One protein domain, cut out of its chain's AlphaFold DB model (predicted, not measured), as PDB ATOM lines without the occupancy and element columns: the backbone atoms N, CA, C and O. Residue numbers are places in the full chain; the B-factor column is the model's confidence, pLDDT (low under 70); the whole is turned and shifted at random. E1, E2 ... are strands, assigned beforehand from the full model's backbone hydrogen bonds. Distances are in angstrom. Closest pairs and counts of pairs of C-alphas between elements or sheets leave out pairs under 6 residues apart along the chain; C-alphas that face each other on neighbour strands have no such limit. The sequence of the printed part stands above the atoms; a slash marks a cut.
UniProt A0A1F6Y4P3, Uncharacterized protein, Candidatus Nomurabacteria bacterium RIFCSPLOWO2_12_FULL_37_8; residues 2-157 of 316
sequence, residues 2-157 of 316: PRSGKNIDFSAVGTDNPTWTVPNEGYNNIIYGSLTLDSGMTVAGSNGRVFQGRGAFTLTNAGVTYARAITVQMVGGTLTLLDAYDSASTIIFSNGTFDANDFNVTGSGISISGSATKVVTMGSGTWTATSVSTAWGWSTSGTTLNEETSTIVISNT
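This is residues 2 to 157 of the 316 residues of an uncharacterized protein of Candidatus Nomurabacteria bacterium RIFCSPLOWO2_12_FULL_37_8 (UniProt A0A1F6Y4P3). The chain is wound in stacked turns, a solenoid of parallel strands stacked side by side along the longest axis, the turns roughly triangular in outline. A large branched sheet makes two sides of the triangle, its strands E3, E7 and E9 bending round the corner between them; the sheet E8 E10 E13 E16 makes the third side, which residues 65 to 66 and the small pair E2 and E4 carry on toward the E1 end. The printed part has 156 residues with no named helix and sixteen named strands, E1 to E16 in order along the chain. Neighbour strands are parallel in the branched sheet, in E8 E10 E13 E16 in that order, and in E2 and E4. The class is all strand, and the whole is compact, with a radius of gyration of the C-alphas of 14.7 A and spans of 43 by 37 by 30 A.

The branched sheet is strongly twisted, with C-alphas up to 10.5 A off its best plane. Its strand E7, residues 70 to 81, bends by 140 degrees at residue 73. On one side of E7 lie E5, residues 49 to 52, with N 51 and O 71 2.8 A apart, and E6, residues 56 to 60, with N 57 and O 78 2.9 A apart. On the other side lies E9, residues 91 to 99, with N 79 and O 97 2.9 A apart. E3, residues 29 to 36, bends by 98 degrees at residue 33. E5 and E6 lie on one side of E3, with N 50 and O 29 2.8 A apart and N 35 and O 58 2.9 A apart. The edge strand E1, residues 3 to 9, lies on the other side, parallel to E3 at 3 degrees, with N 32 and O 5 2.9 A apart. E9 bends by 123 degrees at residue 96. E7 lies on one side of E9; on the other lie E11, residues 110 to 112, with N 111 and O 91 2.8 A apart, and E12, residues 118 to 121, with N 119 and O 96 2.9 A apart. The edge strand E14, residues 133 to 138, is parallel to E11, with N 137 and O 110 2.8 A apart. The edge strand E15, residues 143 to 146, is parallel to E12, with N 144 and O 118 2.9 A apart. The second sheet holds E8, residues 85 to 87, E10, residues 105 to 107, E13, residues 126 to 129, and E16, residues 151 to 154. Its pairs within hydrogen-bond range include N 87 and O 106, 2.9 A, N 128 and O 105, 2.8 A, and N 153 and O 127, 2.8 A. It forms a sandwich, two sheets face to face, with the branched sheet: the facing parts are 8.8 A apart centre to centre, and the strands of the one stand at 81 degrees to those of the other. Residues 65 to 66 pair in parallel with residues 86 to 87 of E8. E2, residues 19 to 21, is parallel to E4, residues 42 to 44, with N 20 and O 42 2.8 A apart; E4 and E8 are apart.

E1 begins at C-alpha 3, (42.575, 5.504, -9.460), and is 14.8 A long. E3 measures 15.7 A, E6 13.8 A, E14 13.5 A and E9 13.3 A. E7, the longest strand by residues, spans 12.1 A between its end C-alphas and bends at C-alpha 73, (39.290, -4.796, -17.862). E16 measures 10.1 A and ends at C-alpha 154, (39.805, 0.237, -42.331).

The two C-alphas farthest apart are those of Thr 15 and Thr 140, at 45.9 A. The printed part has no cut and no long link; the links E1 to E2, E2 to E3 and E6 to E7 are short, the others tight. The mean pLDDT of the printed part is 91.9, with residues 23 to 26 and residue 140 under 70.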
ATOM      1  N   PRO A   2      47.299   4.491 -10.324       78.19
ATOM      2  CA  PRO A   2      46.408   5.518  -9.793       78.19
ATOM      3  C   PRO A   2      44.941   5.235 -10.160       78.19
ATOM      4  O   PRO A   2      44.645   4.596 -11.174       78.19
ATOM      5  N   ARG A   3      44.023   5.680  -9.300       87.06
ATOM      6  CA  ARG A   3      42.575   5.504  -9.460       87.06
ATOM      7  C   ARG A   3      41.938   6.869  -9.662       87.06
ATOM      8  O   ARG A   3      42.144   7.749  -8.833       87.06
ATOM      9  N   SER A   4      41.151   7.011 -10.718       87.62
ATOM     10  CA  SER A   4      40.377   8.223 -10.991       87.62
ATOM     11  C   SER A   4      39.147   8.343 -10.094       87.62
ATOM     12  O   SER A   4      38.727   9.447  -9.778       87.62
ATOM     13  N   GLY A   5      38.563   7.215  -9.683       89.94
ATOM     14  CA  GLY A   5      37.359   7.192  -8.857       89.94
ATOM     15  C   GLY A   5      36.406   6.067  -9.240       89.94
ATOM     16  O   GLY A   5      36.769   5.173 -10.014       89.94
ATOM     17  N   LYS A   6      35.198   6.117  -8.672       93.50
ATOM     18  CA  LYS A   6      34.083   5.231  -9.007       93.50
ATOM     19  C   LYS A   6      32.902   6.062  -9.499       93.50
ATOM     20  O   LYS A   6      32.580   7.017  -8.806       93.50
ATOM     21  N   ASN A   7      32.251   5.663 -10.597       95.06
ATOM     22  CA  ASN A   7      31.080   6.353 -11.165       95.06
ATOM     23  C   ASN A   7      31.308   7.871 -11.286       95.06
ATOM     24  O   ASN A   7      30.790   8.650 -10.491       95.06
ATOM     25  N   ILE A   8      32.161   8.270 -12.226       94.94
ATOM     26  CA  ILE A   8      32.577   9.665 -12.396       94.94
ATOM     27  C   ILE A   8      31.577  10.363 -13.318       94.94
ATOM     28  O   ILE A   8      31.322   9.877 -14.416       94.94
ATOM     29  N   ASP A   9      31.043  11.499 -12.880       95.25
ATOM     30  CA  ASP A   9      30.028  12.255 -13.610       95.25
ATOM     31  C   ASP A   9      30.442  13.724 -13.732       95.25
ATOM     32  O   ASP A   9      30.633  14.416 -12.729       95.25
ATOM     33  N   PHE A  10      30.611  14.175 -14.972       93.75
ATOM     34  CA  PHE A  10      30.930  15.551 -15.326       93.75
ATOM     35  C   PHE A  10      29.755  16.296 -15.974       93.75
ATOM     36  O   PHE A  10      29.935  17.425 -16.413       93.75
ATOM     37  N   SER A  11      28.543  15.740 -15.998       90.12
ATOM     38  CA  SER A  11      27.370  16.376 -16.628       90.12
ATOM     39  C   SER A  11      27.004  17.758 -16.059       90.12
ATOM     40  O   SER A  11      26.258  18.512 -16.678       90.12
ATOM     41  N   ALA A  12      27.535  18.120 -14.888       88.31
ATOM     42  CA  ALA A  12      27.277  19.392 -14.216       88.31
ATOM     43  C   ALA A  12      28.340  20.485 -14.468       88.31
ATOM     44  O   ALA A  12      28.283  21.525 -13.813       88.31
ATOM     45  N   VAL A  13      29.311  20.285 -15.371       85.50
ATOM     46  CA  VAL A  13      30.390  21.274 -15.618       85.50
ATOM     47  C   VAL A  13      29.962  22.475 -16.475       85.50
ATOM     48  O   VAL A  13      30.684  23.467 -16.540       85.50
ATOM     49  N   GLY A  14      28.789  22.422 -17.114       79.69
ATOM     50  CA  GLY A  14      28.227  23.548 -17.864       79.69
ATOM     51  C   GLY A  14      29.181  24.101 -18.930       79.69
ATOM     52  O   GLY A  14      29.738  23.357 -19.725       79.69
ATOM     53  N   THR A  15      29.374  25.423 -18.954       83.69
ATOM     54  CA  THR A  15      30.245  26.111 -19.927       83.69
ATOM     55  C   THR A  15      31.706  26.227 -19.485       83.69
ATOM     56  O   THR A  15      32.484  26.919 -20.142       83.69
ATOM     57  N   ASP A  16      32.089  25.608 -18.366       85.94
ATOM     58  CA  ASP A  16      33.431  25.773 -17.790       85.94
ATOM     59  C   ASP A  16      34.517  25.063 -18.614       85.94
ATOM     60  O   ASP A  16      35.705  25.328 -18.429       85.94
ATOM     61  N   ASN A  17      34.113  24.172 -19.531       88.31
ATOM     62  CA  ASN A  17      34.975  23.430 -20.454       88.31
ATOM     63  C   ASN A  17      36.244  22.856 -19.784       88.31
ATOM     64  O   ASN A  17      37.367  23.105 -20.245       88.31
ATOM     65  N   PRO A  18      36.117  22.120 -18.660       91.38
ATOM     66  CA  PRO A  18      37.277  21.731 -17.877       91.38
ATOM     67  C   PRO A  18      38.170  20.739 -18.625       91.38
ATOM     68  O   PRO A  18      37.719  19.874 -19.380       91.38
ATOM     69  N   THR A  19      39.471  20.829 -18.354       90.75
ATOM     70  CA  THR A  19      40.447  19.841 -18.818       90.75
ATOM     71  C   THR A  19      40.667  18.781 -17.745       90.75
ATOM     72  O   THR A  19      41.192  19.068 -16.667       90.75
ATOM     73  N   TRP A  20      40.323  17.531 -18.051       88.31
ATOM     74  CA  TRP A  20      40.641  16.392 -17.200       88.31
ATOM     75  C   TRP A  20      42.003  15.793 -17.568       88.31
ATOM     76  O   TRP A  20      42.119  14.898 -18.413       88.31
ATOM     77  N   THR A  21      43.042  16.272 -16.882       84.50
ATOM     78  CA  THR A  21      44.412  15.744 -16.970       84.50
ATOM     79  C   THR A  21      44.714  14.845 -15.778       84.50
ATOM     80  O   THR A  21      44.424  15.206 -14.637       84.50
ATOM     81  N   VAL A  22      45.360  13.698 -16.015       73.56
ATOM     82  CA  VAL A  22      45.935  12.900 -14.924       73.56
ATOM     83  C   VAL A  22      47.446  13.168 -14.826       73.56
ATOM     84  O   VAL A  22      48.154  12.802 -15.763       73.56
ATOM     85  N   PRO A  23      47.960  13.755 -13.722       63.59
ATOM     86  CA  PRO A  23      49.314  14.330 -13.660       63.59
ATOM     87  C   PRO A  23      50.502  13.357 -13.739       63.59
ATOM     88  O   PRO A  23      51.641  13.805 -13.738       63.59
ATOM     89  N   ASN A  24      50.283  12.039 -13.735       63.97
ATOM     90  CA  ASN A  24      51.371  11.056 -13.672       63.97
ATOM     91  C   ASN A  24      51.445  10.236 -14.966       63.97
ATOM     92  O   ASN A  24      50.721   9.258 -15.125       63.97
ATOM     93  N   GLU A  25      52.312  10.657 -15.883       63.47
ATOM     94  CA  GLU A  25      52.423  10.219 -17.288       63.47
ATOM     95  C   GLU A  25      52.965   8.789 -17.501       63.47
ATOM     96  O   GLU A  25      53.077   8.330 -18.634       63.47
ATOM     97  N   GLY A  26      53.302   8.065 -16.426       67.06
ATOM     98  CA  GLY A  26      53.855   6.706 -16.508       67.06
ATOM     99  C   GLY A  26      52.849   5.562 -16.328       67.06
ATOM    100  O   GLY A  26      53.226   4.401 -16.489       67.06
ATOM    101  N   TYR A  27      51.590   5.840 -15.962       72.19
ATOM    102  CA  TYR A  27      50.622   4.800 -15.591       72.19
ATOM    103  C   TYR A  27      49.215   5.079 -16.119       72.19
ATOM    104  O   TYR A  27      48.671   6.172 -15.965       72.19
ATOM    105  N   ASN A  28      48.562   4.033 -16.632       82.31
ATOM    106  CA  ASN A  28      47.139   4.093 -16.946       82.31
ATOM    107  C   ASN A  28      46.300   4.352 -15.680       82.31
ATOM    108  O   ASN A  28      46.650   3.910 -14.579       82.31
ATOM    109  N   ASN A  29      45.171   5.043 -15.854       87.25
ATOM    110  CA  ASN A  29      44.287   5.427 -14.757       87.25
ATOM    111  C   ASN A  29      43.039   4.569 -14.726       87.25
ATOM    112  O   ASN A  29      42.386   4.390 -15.751       87.25
ATOM    113  N   ILE A  30      42.712   4.062 -13.541       91.88
ATOM    114  CA  ILE A  30      41.601   3.131 -13.369       91.88
ATOM    115  C   ILE A  30      40.333   3.892 -12.986       91.88
ATOM    116  O   ILE A  30      40.318   4.632 -11.999       91.88
ATOM    117  N   ILE A  31      39.267   3.652 -13.740       94.44
ATOM    118  CA  ILE A  31      37.897   4.070 -13.458       94.44
ATOM    119  C   ILE A  31      37.139   2.829 -12.989       94.44
ATOM    120  O   ILE A  31      37.079   1.822 -13.698       94.44
ATOM    121  N   TYR A  32      36.577   2.887 -11.782       95.06
ATOM    122  CA  TYR A  32      35.691   1.842 -11.286       95.06
ATOM    123  C   TYR A  32      34.242   2.187 -11.642       95.06
ATOM    124  O   TYR A  32      33.594   2.974 -10.967       95.06
ATOM    125  N   GLY A  33      33.695   1.592 -12.688       95.06
ATOM    126  CA  GLY A  33      32.299   1.808 -13.065       95.06
ATOM    127  C   GLY A  33      32.054   2.914 -14.089       95.06
ATOM    128  O   GLY A  33      32.871   3.076 -14.991       95.06
ATOM    129  N   SER A  34      30.913   3.607 -13.998       97.81
ATOM    130  CA  SER A  34      30.443   4.487 -15.080       97.81
ATOM    131  C   SER A  34      31.290   5.753 -15.242       97.81
ATOM    132  O   SER A  34      31.878   6.249 -14.276       97.81
ATOM    133  N   LEU A  35      31.325   6.283 -16.462       96.50
ATOM    134  CA  LEU A  35      31.877   7.597 -16.780       96.50
ATOM    135  C   LEU A  35      30.874   8.380 -17.627       96.50
ATOM    136  O   LEU A  35      30.490   7.925 -18.699       96.50
ATOM    137  N   THR A  36      30.525   9.578 -17.176       96.75
ATOM    138  CA  THR A  36      29.738  10.535 -17.953       96.75
ATOM    139  C   THR A  36      30.578  11.779 -18.190       96.75
ATOM    140  O   THR A  36      30.915  12.487 -17.241       96.75
ATOM    141  N   LEU A  37      30.973  12.006 -19.443       94.88
ATOM    142  CA  LEU A  37      31.630  13.235 -19.882       94.88
ATOM    143  C   LEU A  37      30.603  14.291 -20.293       94.88
ATOM    144  O   LEU A  37      29.442  13.980 -20.554       94.88
ATOM    145  N   ASP A  38      31.073  15.531 -20.381       94.56
ATOM    146  CA  ASP A  38      30.349  16.645 -20.984       94.56
ATOM    147  C   ASP A  38      31.060  17.114 -22.264       94.56
ATOM    148  O   ASP A  38      32.288  17.060 -22.363       94.56
ATOM    149  N   SER A  39      30.282  17.577 -23.245       92.25
ATOM    150  CA  SER A  39      30.768  17.937 -24.583       92.25
ATOM    151  C   SER A  39      31.761  19.101 -24.622       92.25
ATOM    152  O   SER A  39      32.547  19.200 -25.564       92.25
ATOM    153  N   GLY A  40      31.758  19.970 -23.608       89.19
ATOM    154  CA  GLY A  40      32.703  21.083 -23.500       89.19
ATOM    155  C   GLY A  40      34.086  20.677 -22.982       89.19
ATOM    156  O   GLY A  40      35.019  21.482 -22.982       89.19
ATOM    157  N   MET A  41      34.240  19.443 -22.502       91.38
ATOM    158  CA  MET A  41      35.454  19.011 -21.818       91.38
ATOM    159  C   MET A  41      36.593  18.634 -22.758       91.38
ATOM    160  O   MET A  41      36.408  18.168 -23.878       91.38
ATOM    161  N   THR A  42      37.811  18.720 -22.225       90.06
ATOM    162  CA  THR A  42      39.000  18.115 -22.837       90.06
ATOM    163  C   THR A  42      39.527  16.984 -21.958       90.06
ATOM    164  O   THR A  42      39.852  17.197 -20.790       90.06
ATOM    165  N   VAL A  43      39.677  15.777 -22.511       88.06
ATOM    166  CA  VAL A  43      40.382  14.668 -21.847       88.06
ATOM    167  C   VAL A  43      41.831  14.650 -22.324       88.06
ATOM    168  O   VAL A  43      42.134  14.226 -23.436       88.06
ATOM    169  N   ALA A  44      42.740  15.109 -21.464       82.31
ATOM    170  CA  ALA A  44      44.151  15.280 -21.797       82.31
ATOM    171  C   ALA A  44      45.066  14.240 -21.117       82.31
ATOM    172  O   ALA A  44      44.659  13.438 -20.260       82.31
ATOM    173  N   GLY A  45      46.341  14.282 -21.511       78.69
ATOM    174  CA  GLY A  45      47.424  13.442 -21.001       78.69
ATOM    175  C   GLY A  45      47.720  12.207 -21.856       78.69
ATOM    176  O   GLY A  45      46.934  11.787 -22.701       78.69
ATOM    177  N   SER A  46      48.873  11.593 -21.597       76.44
ATOM    178  CA  SER A  46      49.432  10.451 -22.336       76.44
ATOM    179  C   SER A  46      49.062   9.081 -21.743       76.44
ATOM    180  O   SER A  46      49.655   8.062 -22.094       76.44
ATOM    181  N   ASN A  47      48.067   9.013 -20.852       79.56
ATOM    182  CA  ASN A  47      47.684   7.794 -20.123       79.56
ATOM    183  C   ASN A  47      46.356   7.203 -20.609       79.56
ATOM    184  O   ASN A  47      45.385   7.936 -20.792       79.56
ATOM    185  N   GLY A  48      46.287   5.877 -20.746       83.31
ATOM    186  CA  GLY A  48      45.031   5.188 -21.049       83.31
ATOM    187  C   GLY A  48      44.032   5.289 -19.893       83.31
ATOM    188  O   GLY A  48      44.421   5.454 -18.728       83.31
ATOM    189  N   ARG A  49      42.739   5.182 -20.211       89.62
ATOM    190  CA  ARG A  49      41.653   5.090 -19.221       89.62
ATOM    191  C   ARG A  49      41.192   3.637 -19.129       89.62
ATOM    192  O   ARG A  49      40.658   3.089 -20.085       89.62
ATOM    193  N   VAL A  50      41.445   2.997 -17.994       94.19
ATOM    194  CA  VAL A  50      41.128   1.582 -17.777       94.19
ATOM    195  C   VAL A  50      39.809   1.483 -17.040       94.19
ATOM    196  O   VAL A  50      39.713   1.921 -15.896       94.19
ATOM    197  N   PHE A  51      38.817   0.867 -17.661       96.94
ATOM    198  CA  PHE A  51      37.565   0.541 -16.998       96.94
ATOM    199  C   PHE A  51      37.706  -0.791 -16.270       96.94
ATOM    200  O   PHE A  51      38.075  -1.803 -16.866       96.94
ATOM    201  N   GLN A  52      37.421  -0.784 -14.969       96.38
ATOM    202  CA  GLN A  52      37.345  -1.977 -14.132       96.38
ATOM    203  C   GLN A  52      36.023  -2.002 -13.364       96.38
ATOM    204  O   GLN A  52      35.446  -0.970 -13.027       96.38
ATOM    205  N   GLY A  53      35.543  -3.196 -13.037       95.12
ATOM    206  CA  GLY A  53      34.300  -3.370 -12.293       95.12
ATOM    207  C   GLY A  53      33.665  -4.729 -12.553       95.12
ATOM    208  O   GLY A  53      34.008  -5.399 -13.521       95.12
ATOM    209  N   ARG A  54      32.752  -5.133 -11.663       96.00
ATOM    210  CA  ARG A  54      32.012  -6.409 -11.742       96.00
ATOM    211  C   ARG A  54      30.505  -6.236 -11.975       96.00
ATOM    212  O   ARG A  54      29.764  -7.201 -11.885       96.00
ATOM    213  N   GLY A  55      30.050  -5.000 -12.159       96.75
ATOM    214  CA  GLY A  55      28.650  -4.658 -12.404       96.75
ATOM    215  C   GLY A  55      28.418  -4.252 -13.856       96.75
ATOM    216  O   GLY A  55      29.343  -4.299 -14.670       96.75
ATOM    217  N   ALA A  56      27.195  -3.820 -14.145       98.06
ATOM    218  CA  ALA A  56      26.858  -3.131 -15.383       98.06
ATOM    219  C   ALA A  56      27.124  -1.632 -15.217       98.06
ATOM    220  O   ALA A  56      26.678  -1.023 -14.241       98.06
ATOM    221  N   PHE A  57      27.879  -1.061 -16.145       98.62
ATOM    222  CA  PHE A  57      28.290   0.332 -16.123       98.62
ATOM    223  C   PHE A  57      28.230   0.927 -17.520       98.62
ATOM    224  O   PHE A  57      28.139   0.213 -18.514       98.62
ATOM    225  N   THR A  58      28.295   2.248 -17.578       98.50
ATOM    226  CA  THR A  58      28.032   3.017 -18.788       98.50
ATOM    227  C   THR A  58      29.150   4.001 -19.094       98.50
ATOM    228  O   THR A  58      29.835   4.478 -18.186       98.50
ATOM    229  N   LEU A  59      29.320   4.317 -20.376       98.25
ATOM    230  CA  LEU A  59      30.173   5.401 -20.852       98.25
ATOM    231  C   LEU A  59      29.352   6.358 -21.721       98.25
ATOM    232  O   LEU A  59      28.826   5.954 -22.754       98.25
ATOM    233  N   THR A  60      29.289   7.621 -21.306       97.75
ATOM    234  CA  THR A  60      28.886   8.758 -22.145       97.75
ATOM    235  C   THR A  60      30.154   9.522 -22.514       97.75
ATOM    236  O   THR A  60      30.794  10.121 -21.646       97.75
ATOM    237  N   ASN A  61      30.547   9.446 -23.778       95.50
ATOM    238  CA  ASN A  61      31.729  10.069 -24.359       95.50
ATOM    239  C   ASN A  61      31.515  11.563 -24.658       95.50
ATOM    240  O   ASN A  61      32.474  12.331 -24.673       95.50
ATOM    241  N   ALA A  62      30.266  11.973 -24.899       95.31
ATOM    242  CA  ALA A  62      29.831  13.339 -25.187       95.31
ATOM    243  C   ALA A  62      30.578  14.016 -26.352       95.31
ATOM    244  O   ALA A  62      30.767  15.228 -26.363       95.31
ATOM    245  N   GLY A  63      31.019  13.236 -27.345       92.31
ATOM    246  CA  GLY A  63      31.782  13.746 -28.491       92.31
ATOM    247  C   GLY A  63      33.229  14.142 -28.170       92.31
ATOM    248  O   GLY A  63      33.897  14.730 -29.017       92.31
ATOM    249  N   VAL A  64      33.734  13.815 -26.978       91.81
ATOM    250  CA  VAL A  64      35.125  14.080 -26.600       91.81
ATOM    251  C   VAL A  64      36.050  13.051 -27.253       91.81
ATOM    252  O   VAL A  64      35.872  11.844 -27.085       91.81
ATOM    253  N   THR A  65      37.085  13.512 -27.956       88.56
ATOM    254  CA  THR A  65      38.117  12.628 -28.513       88.56
ATOM    255  C   THR A  65      39.190  12.321 -27.475       88.56
ATOM    256  O   THR A  65      39.814  13.211 -26.889       88.56
ATOM    257  N   TYR A  66      39.477  11.038 -27.289       84.62
ATOM    258  CA  TYR A  66      40.529  10.585 -26.388       84.62
ATOM    259  C   TYR A  66      41.883  10.571 -27.104       84.62
ATOM    260  O   TYR A  66      42.085   9.779 -28.030       84.62
ATOM    261  N   ALA A  67      42.860  11.341 -26.610       82.12
ATOM    262  CA  ALA A  67      44.256  11.237 -27.064       82.12
ATOM    263  C   ALA A  67      44.821   9.817 -26.865       82.12
ATOM    264  O   ALA A  67      45.645   9.332 -27.640       82.12
ATOM    265  N   ARG A  68      44.330   9.137 -25.825       85.06
ATOM    266  CA  ARG A  68      44.669   7.771 -25.453       85.06
ATOM    267  C   ARG A  68      43.416   6.967 -25.160       85.06
ATOM    268  O   ARG A  68      42.632   7.346 -24.296       85.06
ATOM    269  N   ALA A  69      43.274   5.847 -25.853       86.38
ATOM    270  CA  ALA A  69      42.056   5.061 -25.862       86.38
ATOM    271  C   ALA A  69      41.753   4.407 -24.513       86.38
ATOM    272  O   ALA A  69      42.601   4.304 -23.611       86.38
ATOM    273  N   ILE A  70      40.515   3.941 -24.396       93.94
ATOM    274  CA  ILE A  70      40.082   3.136 -23.266       93.94
ATOM    275  C   ILE A  70      40.679   1.725 -23.316       93.94
ATOM    276  O   ILE A  70      40.987   1.165 -24.371       93.94
ATOM    277  N   THR A  71      40.820   1.133 -22.136       95.19
ATOM    278  CA  THR A  71      41.093  -0.291 -21.953       95.19
ATOM    279  C   THR A  71      39.981  -0.901 -21.112       95.19
ATOM    280  O   THR A  71      39.745  -0.452 -19.991       95.19
ATOM    281  N   VAL A  72      39.318  -1.940 -21.611       96.06
ATOM    282  CA  VAL A  72      38.258  -2.649 -20.883       96.06
ATOM    283  C   VAL A  72      38.857  -3.844 -20.140       96.06
ATOM    284  O   VAL A  72      39.376  -4.787 -20.745       96.06
ATOM    285  N   GLN A  73      38.811  -3.780 -18.808       95.56
ATOM    286  CA  GLN A  73      39.290  -4.796 -17.862       95.56
ATOM    287  C   GLN A  73      38.223  -5.074 -16.793       95.56
ATOM    288  O   GLN A  73      38.433  -4.898 -15.589       95.56
ATOM    289  N   MET A  74      37.042  -5.489 -17.238       95.19
ATOM    290  CA  MET A  74      35.856  -5.609 -16.395       95.19
ATOM    291  C   MET A  74      35.477  -7.066 -16.152       95.19
ATOM    292  O   MET A  74      34.432  -7.516 -16.594       95.19
ATOM    293  N   VAL A  75      36.319  -7.830 -15.450       94.94
ATOM    294  CA  VAL A  75      36.061  -9.256 -15.156       94.94
ATOM    295  C   VAL A  75      34.651  -9.474 -14.576       94.94
ATOM    296  O   VAL A  75      34.386  -9.137 -13.418       94.94
ATOM    297  N   GLY A  76      33.774 -10.089 -15.376       94.25
ATOM    298  CA  GLY A  76      32.366 -10.347 -15.042       94.25
ATOM    299  C   GLY A  76      31.453  -9.113 -15.051       94.25
ATOM    300  O   GLY A  76      30.281  -9.236 -14.720       94.25
ATOM    301  N   GLY A  77      31.977  -7.935 -15.388       97.69
ATOM    302  CA  GLY A  77      31.233  -6.694 -15.570       97.69
ATOM    303  C   GLY A  77      31.028  -6.342 -17.044       97.69
ATOM    304  O   GLY A  77      31.599  -6.966 -17.938       97.69
ATOM    305  N   THR A  78      30.206  -5.322 -17.275       98.44
ATOM    306  CA  THR A  78      29.868  -4.802 -18.608       98.44
ATOM    307  C   THR A  78      30.097  -3.295 -18.662       98.44
ATOM    308  O   THR A  78      29.719  -2.595 -17.720       98.44
ATOM    309  N   LEU A  79      30.697  -2.810 -19.751       98.75
ATOM    310  CA  LEU A  79      30.688  -1.402 -20.142       98.75
ATOM    311  C   LEU A  79      29.795  -1.227 -21.369       98.75
ATOM    312  O   LEU A  79      30.107  -1.782 -22.418       98.75
ATOM    313  N   THR A  80      28.737  -0.437 -21.235       98.81
ATOM    314  CA  THR A  80      27.798  -0.126 -22.317       98.81
ATOM    315  C   THR A  80      27.956   1.329 -22.751       98.81
ATOM    316  O   THR A  80      27.962   2.230 -21.907       98.81
ATOM    317  N   LEU A  81      28.083   1.583 -24.052       98.81
ATOM    318  CA  LEU A  81      28.080   2.949 -24.580       98.81
ATOM    319  C   LEU A  81      26.676   3.568 -24.535       98.81
ATOM    320  O   LEU A  81      25.669   2.897 -24.766       98.81
ATOM    321  N   LEU A  82      26.612   4.868 -24.251       98.69
ATOM    322  CA  LEU A  82      25.387   5.672 -24.336       98.69
ATOM    323  C   LEU A  82      25.419   6.693 -25.485       98.69
ATOM    324  O   LEU A  82      24.426   7.380 -25.712       98.69
ATOM    325  N   ASP A  83      26.547   6.794 -26.184       98.62
ATOM    326  CA  ASP A  83      26.779   7.610 -27.372       98.62
ATOM    327  C   ASP A  83      28.021   7.106 -28.141       98.62
ATOM    328  O   ASP A  83      28.644   6.108 -27.774       98.62
ATOM    329  N   ALA A  84      28.372   7.778 -29.243       98.25
ATOM    330  CA  ALA A  84      29.529   7.418 -30.057       98.25
ATOM    331  C   ALA A  84      30.861   7.646 -29.322       98.25
ATOM    332  O   ALA A  84      31.103   8.713 -28.749       98.25
ATOM    333  N   TYR A  85      31.757   6.664 -29.423       97.56
ATOM    334  CA  TYR A  85      33.100   6.724 -28.854       97.56
ATOM    335  C   TYR A  85      34.147   7.073 -29.917       97.56
ATOM    336  O   TYR A  85      34.137   6.502 -31.008       97.56
ATOM    337  N   ASP A  86      35.088   7.959 -29.581       93.69
ATOM    338  CA  ASP A  86      36.178   8.360 -30.475       93.69
ATOM    339  C   ASP A  86      37.535   8.455 -29.756       93.69
ATOM    340  O   ASP A  86      37.682   9.071 -28.694       93.69
ATOM    341  N   SER A  87      38.563   7.857 -30.360       91.75
ATOM    342  CA  SER A  87      39.942   7.946 -29.897       91.75
ATOM    343  C   SER A  87      40.961   7.949 -31.032       91.75
ATOM    344  O   SER A  87      40.903   7.161 -31.972       91.75
ATOM    345  N   ALA A  88      42.016   8.743 -30.844       89.81
ATOM    346  CA  ALA A  88      43.204   8.751 -31.695       89.81
ATOM    347  C   ALA A  88      44.187   7.592 -31.407       89.81
ATOM    348  O   ALA A  88      45.309   7.592 -31.910       89.81
ATOM    349  N   SER A  89      43.809   6.623 -30.568       91.94
ATOM    350  CA  SER A  89      44.657   5.513 -30.114       91.94
ATOM    351  C   SER A  89      43.941   4.163 -30.222       91.94
ATOM    352  O   SER A  89      42.740   4.095 -30.478       91.94
ATOM    353  N   THR A  90      44.680   3.072 -30.012       93.75
ATOM    354  CA  THR A  90      44.142   1.709 -30.082       93.75
ATOM    355  C   THR A  90      43.272   1.384 -28.876       93.75
ATOM    356  O   THR A  90      43.766   1.393 -27.748       93.75
ATOM    357  N   ILE A  91      42.009   1.030 -29.112       95.31
ATOM    358  CA  ILE A  91      41.091   0.537 -28.079       95.31
ATOM    359  C   ILE A  91      41.483  -0.891 -27.708       95.31
ATOM    360  O   ILE A  91      41.741  -1.713 -28.588       95.31
ATOM    361  N   ILE A  92      41.540  -1.190 -26.408       94.75
ATOM    362  CA  ILE A  92      42.007  -2.490 -25.913       94.75
ATOM    363  C   ILE A  92      40.905  -3.179 -25.111       94.75
ATOM    364  O   ILE A  92      40.453  -2.665 -24.088       94.75
ATOM    365  N   PHE A  93      40.550  -4.395 -25.509       94.69
ATOM    366  CA  PHE A  93      39.640  -5.272 -24.776       94.69
ATOM    367  C   PHE A  93      40.433  -6.426 -24.165       94.69
ATOM    368  O   PHE A  93      40.936  -7.293 -24.877       94.69
ATOM    369  N   SER A  94      40.578  -6.428 -22.837       93.69
ATOM    370  CA  SER A  94      41.385  -7.426 -22.121       93.69
ATOM    371  C   SER A  94      40.550  -8.480 -21.395       93.69
ATOM    372  O   SER A  94      40.983  -9.622 -21.298       93.69
ATOM    373  N   ASN A  95      39.404  -8.109 -20.818       94.44
ATOM    374  CA  ASN A  95      38.451  -9.018 -20.166       94.44
ATOM    375  C   ASN A  95      37.118  -8.303 -19.894       94.44
ATOM    376  O   ASN A  95      37.079  -7.073 -19.815       94.44
ATOM    377  N   GLY A  96      36.056  -9.084 -19.683       96.00
ATOM    378  CA  GLY A  96      34.710  -8.559 -19.433       96.00
ATOM    379  C   GLY A  96      33.898  -8.332 -20.699       96.00
ATOM    380  O   GLY A  96      34.309  -8.738 -21.784       96.00
ATOM    381  N   THR A  97      32.746  -7.686 -20.549       97.56
ATOM    382  CA  THR A  97      31.858  -7.364 -21.669       97.56
ATOM    383  C   THR A  97      31.992  -5.894 -22.044       97.56
ATOM    384  O   THR A  97      31.929  -5.014 -21.183       97.56
ATOM    385  N   PHE A  98      32.148  -5.627 -23.332       98.12
ATOM    386  CA  PHE A  98      31.915  -4.319 -23.924       98.12
ATOM    387  C   PHE A  98      30.713  -4.404 -24.856       98.12
ATOM    388  O   PHE A  98      30.624  -5.330 -25.661       98.12
ATOM    389  N   ASP A  99      29.815  -3.437 -24.744       98.75
ATOM    390  CA  ASP A  99      28.618  -3.322 -25.562       98.75
ATOM    391  C   ASP A  99      28.565  -1.928 -26.191       98.75
ATOM    392  O   ASP A  99      28.440  -0.918 -25.491       98.75
ATOM    393  N   ALA A 100      28.701  -1.870 -27.516       98.69
ATOM    394  CA  ALA A 100      28.622  -0.619 -28.256       98.69
ATOM    395  C   ALA A 100      27.201  -0.050 -28.323       98.69
ATOM    396  O   ALA A 100      27.071   1.129 -28.639       98.69
ATOM    397  N   ASN A 101      26.163  -0.842 -28.014       98.75
ATOM    398  CA  ASN A 101      24.773  -0.386 -27.951       98.75
ATOM    399  C   ASN A 101      24.372   0.429 -29.195       98.75
ATOM    400  O   ASN A 101      23.882   1.550 -29.100       98.75
ATOM    401  N   ASP A 102      24.692  -0.126 -30.367       98.69
ATOM    402  CA  ASP A 102      24.438   0.439 -31.698       98.69
ATOM    403  C   ASP A 102      25.195   1.727 -32.065       98.69
ATOM    404  O   ASP A 102      25.047   2.234 -33.181       98.69
ATOM    405  N   PHE A 103      26.063   2.236 -31.189       98.88
ATOM    406  CA  PHE A 103      26.847   3.436 -31.456       98.88
ATOM    407  C   PHE A 103      28.122   3.172 -32.262       98.88
ATOM    408  O   PHE A 103      28.718   2.095 -32.235       98.88
ATOM    409  N   ASN A 104      28.571   4.212 -32.966       98.75
ATOM    410  CA  ASN A 104      29.844   4.195 -33.676       98.75
ATOM    411  C   ASN A 104      31.023   4.163 -32.696       98.75
ATOM    412  O   ASN A 104      31.005   4.825 -31.653       98.75
ATOM    413  N   VAL A 105      32.076   3.451 -33.088       98.50
ATOM    414  CA  VAL A 105      33.321   3.326 -32.328       98.50
ATOM    415  C   VAL A 105      34.491   3.649 -33.247       98.50
ATOM    416  O   VAL A 105      34.746   2.934 -34.214       98.50
ATOM    417  N   THR A 106      35.240   4.699 -32.936       97.62
ATOM    418  CA  THR A 106      36.439   5.081 -33.690       97.62
ATOM    419  C   THR A 106      37.681   4.923 -32.822       97.62
ATOM    420  O   THR A 106      37.732   5.378 -31.679       97.62
ATOM    421  N   GLY A 107      38.696   4.264 -33.374       95.88
ATOM    422  CA  GLY A 107      40.011   4.098 -32.767       95.88
ATOM    423  C   GLY A 107      41.115   4.197 -33.815       95.88
ATOM    424  O   GLY A 107      40.882   4.054 -35.017       95.88
ATOM    425  N   SER A 108      42.362   4.374 -33.381       94.94
ATOM    426  CA  SER A 108      43.498   4.170 -34.291       94.94
ATOM    427  C   SER A 108      43.572   2.700 -34.710       94.94
ATOM    428  O   SER A 108      43.730   2.383 -35.882       94.94
ATOM    429  N   GLY A 109      43.327   1.797 -33.769       95.50
ATOM    430  CA  GLY A 109      43.057   0.397 -34.046       95.50
ATOM    431  C   GLY A 109      42.156  -0.209 -32.983       95.50
ATOM    432  O   GLY A 109      41.872   0.414 -31.957       95.50
ATOM    433  N   ILE A 110      41.742  -1.444 -33.213       95.44
ATOM    434  CA  ILE A 110      40.932  -2.223 -32.283       95.44
ATOM    435  C   ILE A 110      41.714  -3.482 -31.916       95.44
ATOM    436  O   ILE A 110      42.078  -4.264 -32.792       95.44
ATOM    437  N   SER A 111      42.008  -3.665 -30.627       94.50
ATOM    438  CA  SER A 111      42.752  -4.819 -30.119       94.50
ATOM    439  C   SER A 111      41.898  -5.641 -29.164       94.50
ATOM    440  O   SER A 111      41.607  -5.235 -28.039       94.50
ATOM    441  N   ILE A 112      41.542  -6.836 -29.616       91.25
ATOM    442  CA  ILE A 112      40.790  -7.843 -28.881       91.25
ATOM    443  C   ILE A 112      41.730  -9.036 -28.687       91.25
ATOM    444  O   ILE A 112      41.691 -10.023 -29.419       91.25
ATOM    445  N   SER A 113      42.653  -8.908 -27.733       78.88
ATOM    446  CA  SER A 113      43.795  -9.818 -27.577       78.88
ATOM    447  C   SER A 113      43.843 -10.518 -26.211       78.88
ATOM    448  O   SER A 113      43.147 -10.146 -25.265       78.88
ATOM    449  N   GLY A 114      44.673 -11.560 -26.110       82.94
ATOM    450  CA  GLY A 114      44.877 -12.349 -24.895       82.94
ATOM    451  C   GLY A 114      43.838 -13.456 -24.685       82.94
ATOM    452  O   GLY A 114      42.819 -13.520 -25.367       82.94
ATOM    453  N   SER A 115      44.099 -14.333 -23.713       86.75
ATOM    454  CA  SER A 115      43.327 -15.562 -23.461       86.75
ATOM    455  C   SER A 115      42.192 -15.430 -22.443       86.75
ATOM    456  O   SER A 115      41.481 -16.397 -22.175       86.75
ATOM    457  N   ALA A 116      42.027 -14.255 -21.834       90.81
ATOM    458  CA  ALA A 116      40.981 -14.037 -20.845       90.81
ATOM    459  C   ALA A 116      39.601 -13.902 -21.504       90.81
ATOM    460  O   ALA A 116      39.484 -13.337 -22.597       90.81
ATOM    461  N   THR A 117      38.572 -14.371 -20.784       91.81
ATOM    462  CA  THR A 117      37.166 -14.287 -21.191       91.81
ATOM    463  C   THR A 117      36.739 -12.840 -21.409       91.81
ATOM    464  O   THR A 117      36.784 -12.019 -20.482       91.81
ATOM    465  N   LYS A 118      36.296 -12.541 -22.627       93.25
ATOM    466  CA  LYS A 118      35.734 -11.247 -23.005       93.25
ATOM    467  C   LYS A 118      34.640 -11.390 -24.055       93.25
ATOM    468  O   LYS A 118      34.688 -12.301 -24.879       93.25
ATOM    469  N   VAL A 119      33.679 -10.478 -24.010       95.56
ATOM    470  CA  VAL A 119      32.580 -10.368 -24.973       95.56
ATOM    471  C   VAL A 119      32.625  -8.968 -25.566       95.56
ATOM    472  O   VAL A 119      32.728  -7.993 -24.821       95.56
ATOM    473  N   VAL A 120      32.570  -8.865 -26.888       96.62
ATOM    474  CA  VAL A 120      32.443  -7.587 -27.595       96.62
ATOM    475  C   VAL A 120      31.164  -7.652 -28.417       96.62
ATOM    476  O   VAL A 120      31.098  -8.408 -29.381       96.62
ATOM    477  N   THR A 121      30.155  -6.880 -28.023       98.38
ATOM    478  CA  THR A 121      28.921  -6.691 -28.793       98.38
ATOM    479  C   THR A 121      29.048  -5.416 -29.615       98.38
ATOM    480  O   THR A 121      29.220  -4.326 -29.063       98.38
ATOM    481  N   MET A 122      29.014  -5.558 -30.938       98.31
ATOM    482  CA  MET A 122      29.287  -4.462 -31.868       98.31
ATOM    483  C   MET A 122      28.060  -3.605 -32.195       98.31
ATOM    484  O   MET A 122      28.238  -2.442 -32.564       98.31
ATOM    485  N   GLY A 123      26.849  -4.157 -32.051       98.56
ATOM    486  CA  GLY A 123      25.591  -3.490 -32.407       98.56
ATOM    487  C   GLY A 123      25.473  -3.202 -33.908       98.56
ATOM    488  O   GLY A 123      26.102  -3.862 -34.732       98.56
ATOM    489  N   SER A 124      24.691  -2.195 -34.288       98.62
ATOM    490  CA  SER A 124      24.542  -1.763 -35.688       98.62
ATOM    491  C   SER A 124      25.508  -0.658 -36.136       98.62
ATOM    492  O   SER A 124      25.457  -0.229 -37.288       98.62
ATOM    493  N   GLY A 125      26.350  -0.152 -35.233       98.75
ATOM    494  CA  GLY A 125      27.233   0.983 -35.490       98.75
ATOM    495  C   GLY A 125      28.415   0.671 -36.413       98.75
ATOM    496  O   GLY A 125      28.749  -0.484 -36.707       98.75
ATOM    497  N   THR A 126      29.096   1.733 -36.843       98.75
ATOM    498  CA  THR A 126      30.343   1.653 -37.610       98.75
ATOM    499  C   THR A 126      31.553   1.670 -36.681       98.75
ATOM    500  O   THR A 126      31.732   2.594 -35.885       98.75
ATOM    501  N   TRP A 127      32.424   0.677 -36.834       98.62
ATOM    502  CA  TRP A 127      33.688   0.534 -36.122       98.62
ATOM    503  C   TRP A 127      34.856   0.921 -37.030       98.62
ATOM    504  O   TRP A 127      35.209   0.178 -37.942       98.62
ATOM    505  N   THR A 128      35.467   2.082 -36.799       98.50
ATOM    506  CA  THR A 128      36.502   2.641 -37.684       98.50
ATOM    507  C   THR A 128      37.895   2.522 -37.073       98.50
ATOM    508  O   THR A 128      38.135   3.013 -35.970       98.50
ATOM    509  N   ALA A 129      38.831   1.930 -37.819       98.06
ATOM    510  CA  ALA A 129      40.256   1.880 -37.500       98.06
ATOM    511  C   ALA A 129      41.068   2.759 -38.467       98.06
ATOM    512  O   ALA A 129      41.014   2.585 -39.689       98.06
ATOM    513  N   THR A 130      41.834   3.705 -37.916       96.06
ATOM    514  CA  THR A 130      42.481   4.797 -38.672       96.06
ATOM    515  C   THR A 130      44.013   4.719 -38.748       96.06
ATOM    516  O   THR A 130      44.636   5.544 -39.421       96.06
ATOM    517  N   SER A 131      44.665   3.761 -38.082       93.00
ATOM    518  CA  SER A 131      46.129   3.642 -38.062       93.00
ATOM    519  C   SER A 131      46.678   2.693 -39.118       93.00
ATOM    520  O   SER A 131      45.963   1.958 -39.794       93.00
ATOM    521  N   VAL A 132      48.002   2.710 -39.229       93.69
ATOM    522  CA  VAL A 132      48.804   1.709 -39.938       93.69
ATOM    523  C   VAL A 132      49.055   0.483 -39.042       93.69
ATOM    524  O   VAL A 132      48.633   0.470 -37.883       93.69
ATOM    525  N   SER A 133      49.794  -0.514 -39.537       93.69
ATOM    526  CA  SER A 133      50.101  -1.767 -38.830       93.69
ATOM    527  C   SER A 133      48.827  -2.560 -38.509       93.69
ATOM    528  O   SER A 133      48.014  -2.776 -39.399       93.69
ATOM    529  N   THR A 134      48.619  -3.030 -37.281       94.38
ATOM    530  CA  THR A 134      47.421  -3.811 -36.931       94.38
ATOM    531  C   THR A 134      46.242  -2.883 -36.635       94.38
ATOM    532  O   THR A 134      46.066  -2.430 -35.505       94.38
ATOM    533  N   ALA A 135      45.442  -2.597 -37.662       96.19
ATOM    534  CA  ALA A 135      44.243  -1.768 -37.550       96.19
ATOM    535  C   ALA A 135      43.103  -2.526 -36.844       96.19
ATOM    536  O   ALA A 135      42.400  -1.964 -36.005       96.19
ATOM    537  N   TRP A 136      42.975  -3.825 -37.119       96.25
ATOM    538  CA  TRP A 136      42.071  -4.730 -36.412       96.25
ATOM    539  C   TRP A 136      42.848  -5.962 -35.963       96.25
ATOM    540  O   TRP A 136      43.459  -6.634 -36.791       96.25
ATOM    541  N   GLY A 137      42.865  -6.245 -34.664       91.31
ATOM    542  CA  GLY A 137      43.611  -7.362 -34.094       91.31
ATOM    543  C   GLY A 137      42.753  -8.213 -33.172       91.31
ATOM    544  O   GLY A 137      42.407  -7.766 -32.082       91.31
ATOM    545  N   TRP A 138      42.480  -9.450 -33.579       83.38
ATOM    546  CA  TRP A 138      41.791 -10.468 -32.788       83.38
ATOM    547  C   TRP A 138      42.745 -11.582 -32.342       83.38
ATOM    548  O   TRP A 138      43.685 -11.938 -33.056       83.38
ATOM    549  N   SER A 139      42.492 -12.175 -31.172       77.75
ATOM    550  CA  SER A 139      43.147 -13.412 -30.729       77.75
ATOM    551  C   SER A 139      42.140 -14.514 -30.395       77.75
ATOM    552  O   SER A 139      41.149 -14.275 -29.705       77.75
ATOM    553  N   THR A 140      42.477 -15.735 -30.809       67.38
ATOM    554  CA  THR A 140      41.609 -16.914 -30.982       67.38
ATOM    555  C   THR A 140      41.065 -17.587 -29.716       67.38
ATOM    556  O   THR A 140      40.372 -18.592 -29.828       67.38
ATOM    557  N   SER A 141      41.367 -17.111 -28.501       78.44
ATOM    558  CA  SER A 141      40.963 -17.822 -27.273       78.44
ATOM    559  C   SER A 141      40.258 -16.926 -26.262       78.44
ATOM    560  O   SER A 141      40.719 -15.824 -25.971       78.44
ATOM    561  N   GLY A 142      39.157 -17.434 -25.698       80.50
ATOM    562  CA  GLY A 142      38.417 -16.764 -24.627       80.50
ATOM    563  C   GLY A 142      37.653 -15.521 -25.082       80.50
ATOM    564  O   GLY A 142      37.427 -14.625 -24.278       80.50
ATOM    565  N   THR A 143      37.272 -15.427 -26.350       86.62
ATOM    566  CA  THR A 143      36.614 -14.235 -26.890       86.62
ATOM    567  C   THR A 143      35.299 -14.619 -27.558       86.62
ATOM    568  O   THR A 143      35.261 -15.598 -28.294       86.62
ATOM    569  N   THR A 144      34.240 -13.853 -27.310       92.94
ATOM    570  CA  THR A 144      32.980 -13.917 -28.063       92.94
ATOM    571  C   THR A 144      32.779 -12.581 -28.766       92.94
ATOM    572  O   THR A 144      32.749 -11.542 -28.101       92.94
ATOM    573  N   LEU A 145      32.674 -12.606 -30.094       93.81
ATOM    574  CA  LEU A 145      32.230 -11.461 -30.883       93.81
ATOM    575  C   LEU A 145      30.740 -11.631 -31.145       93.81
ATOM    576  O   LEU A 145      30.343 -12.682 -31.635       93.81
ATOM    577  N   ASN A 146      29.947 -10.612 -30.836       97.38
ATOM    578  CA  ASN A 146      28.599 -10.489 -31.377       97.38
ATOM    579  C   ASN A 146      28.657  -9.357 -32.403       97.38
ATOM    580  O   ASN A 146      28.693  -8.175 -32.043       97.38
ATOM    581  N   GLU A 147      28.784  -9.726 -33.671       97.69
ATOM    582  CA  GLU A 147      28.953  -8.809 -34.794       97.69
ATOM    583  C   GLU A 147      27.675  -8.036 -35.130       97.69
ATOM    584  O   GLU A 147      27.765  -6.921 -35.650       97.69
ATOM    585  N   GLU A 148      26.509  -8.608 -34.815       98.62
ATOM    586  CA  GLU A 148      25.180  -8.045 -35.080       98.62
ATOM    587  C   GLU A 148      25.066  -7.537 -36.531       98.62
ATOM    588  O   GLU A 148      25.411  -8.248 -37.473       98.62
ATOM    589  N   THR A 149      24.606  -6.304 -36.753       98.56
ATOM    590  CA  THR A 149      24.559  -5.692 -38.090       98.56
ATOM    591  C   THR A 149      25.643  -4.629 -38.282       98.56
ATOM    592  O   THR A 149      25.464  -3.699 -39.073       98.56
ATOM    593  N   SER A 150      26.763  -4.734 -37.563       98.75
ATOM    594  CA  SER A 150      27.831  -3.730 -37.576       98.75
ATOM    595  C   SER A 150      28.568  -3.636 -38.914       98.75
ATOM    596  O   SER A 150      28.489  -4.518 -39.777       98.75
ATOM    597  N   THR A 151      29.322  -2.548 -39.085       98.88
ATOM    598  CA  THR A 151      30.279  -2.392 -40.189       98.88
ATOM    599  C   THR A 151      31.654  -2.025 -39.651       98.88
ATOM    600  O   THR A 151      31.790  -1.041 -38.931       98.88
ATOM    601  N   ILE A 152      32.688  -2.772 -40.029       98.88
ATOM    602  CA  ILE A 152      34.086  -2.412 -39.759       98.88
ATOM    603  C   ILE A 152      34.631  -1.596 -40.929       98.88
ATOM    604  O   ILE A 152      34.421  -1.963 -42.083       98.88
ATOM    605  N   VAL A 153      35.366  -0.522 -40.640       98.81
ATOM    606  CA  VAL A 153      36.033   0.319 -41.639       98.81
ATOM    607  C   VAL A 153      37.533   0.393 -41.363       98.81
ATOM    608  O   VAL A 153      37.950   0.873 -40.309       98.81
ATOM    609  N   ILE A 154      38.354  -0.019 -42.332       98.69
ATOM    610  CA  ILE A 154      39.805   0.237 -42.331       98.69
ATOM    611  C   ILE A 154      40.073   1.418 -43.263       98.69
ATOM    612  O   ILE A 154      39.980   1.268 -44.485       98.69
ATOM    613  N   SER A 155      40.352   2.598 -42.699       97.94
ATOM    614  CA  SER A 155      40.166   3.861 -43.435       97.94
ATOM    615  C   SER A 155      41.428   4.558 -43.930       97.94
ATOM    616  O   SER A 155      41.356   5.444 -44.779       97.94
ATOM    617  N   ASN A 156      42.593   4.201 -43.400       97.81
ATOM    618  CA  ASN A 156      43.817   4.945 -43.673       97.81
ATOM    619  C   ASN A 156      44.313   4.701 -45.113       97.81
ATOM    620  O   ASN A 156      44.540   3.572 -45.522       97.81
ATOM    621  N   THR A 157      44.509   5.753 -45.898       97.62
ATOM    622  CA  THR A 157      44.849   5.641 -47.330       97.62
ATOM    623  C   THR A 157      46.349   5.645 -47.612       97.62
ATOM    624  O   THR A 157      46.765   5.575 -48.762       97.62
TER     625      THR A 157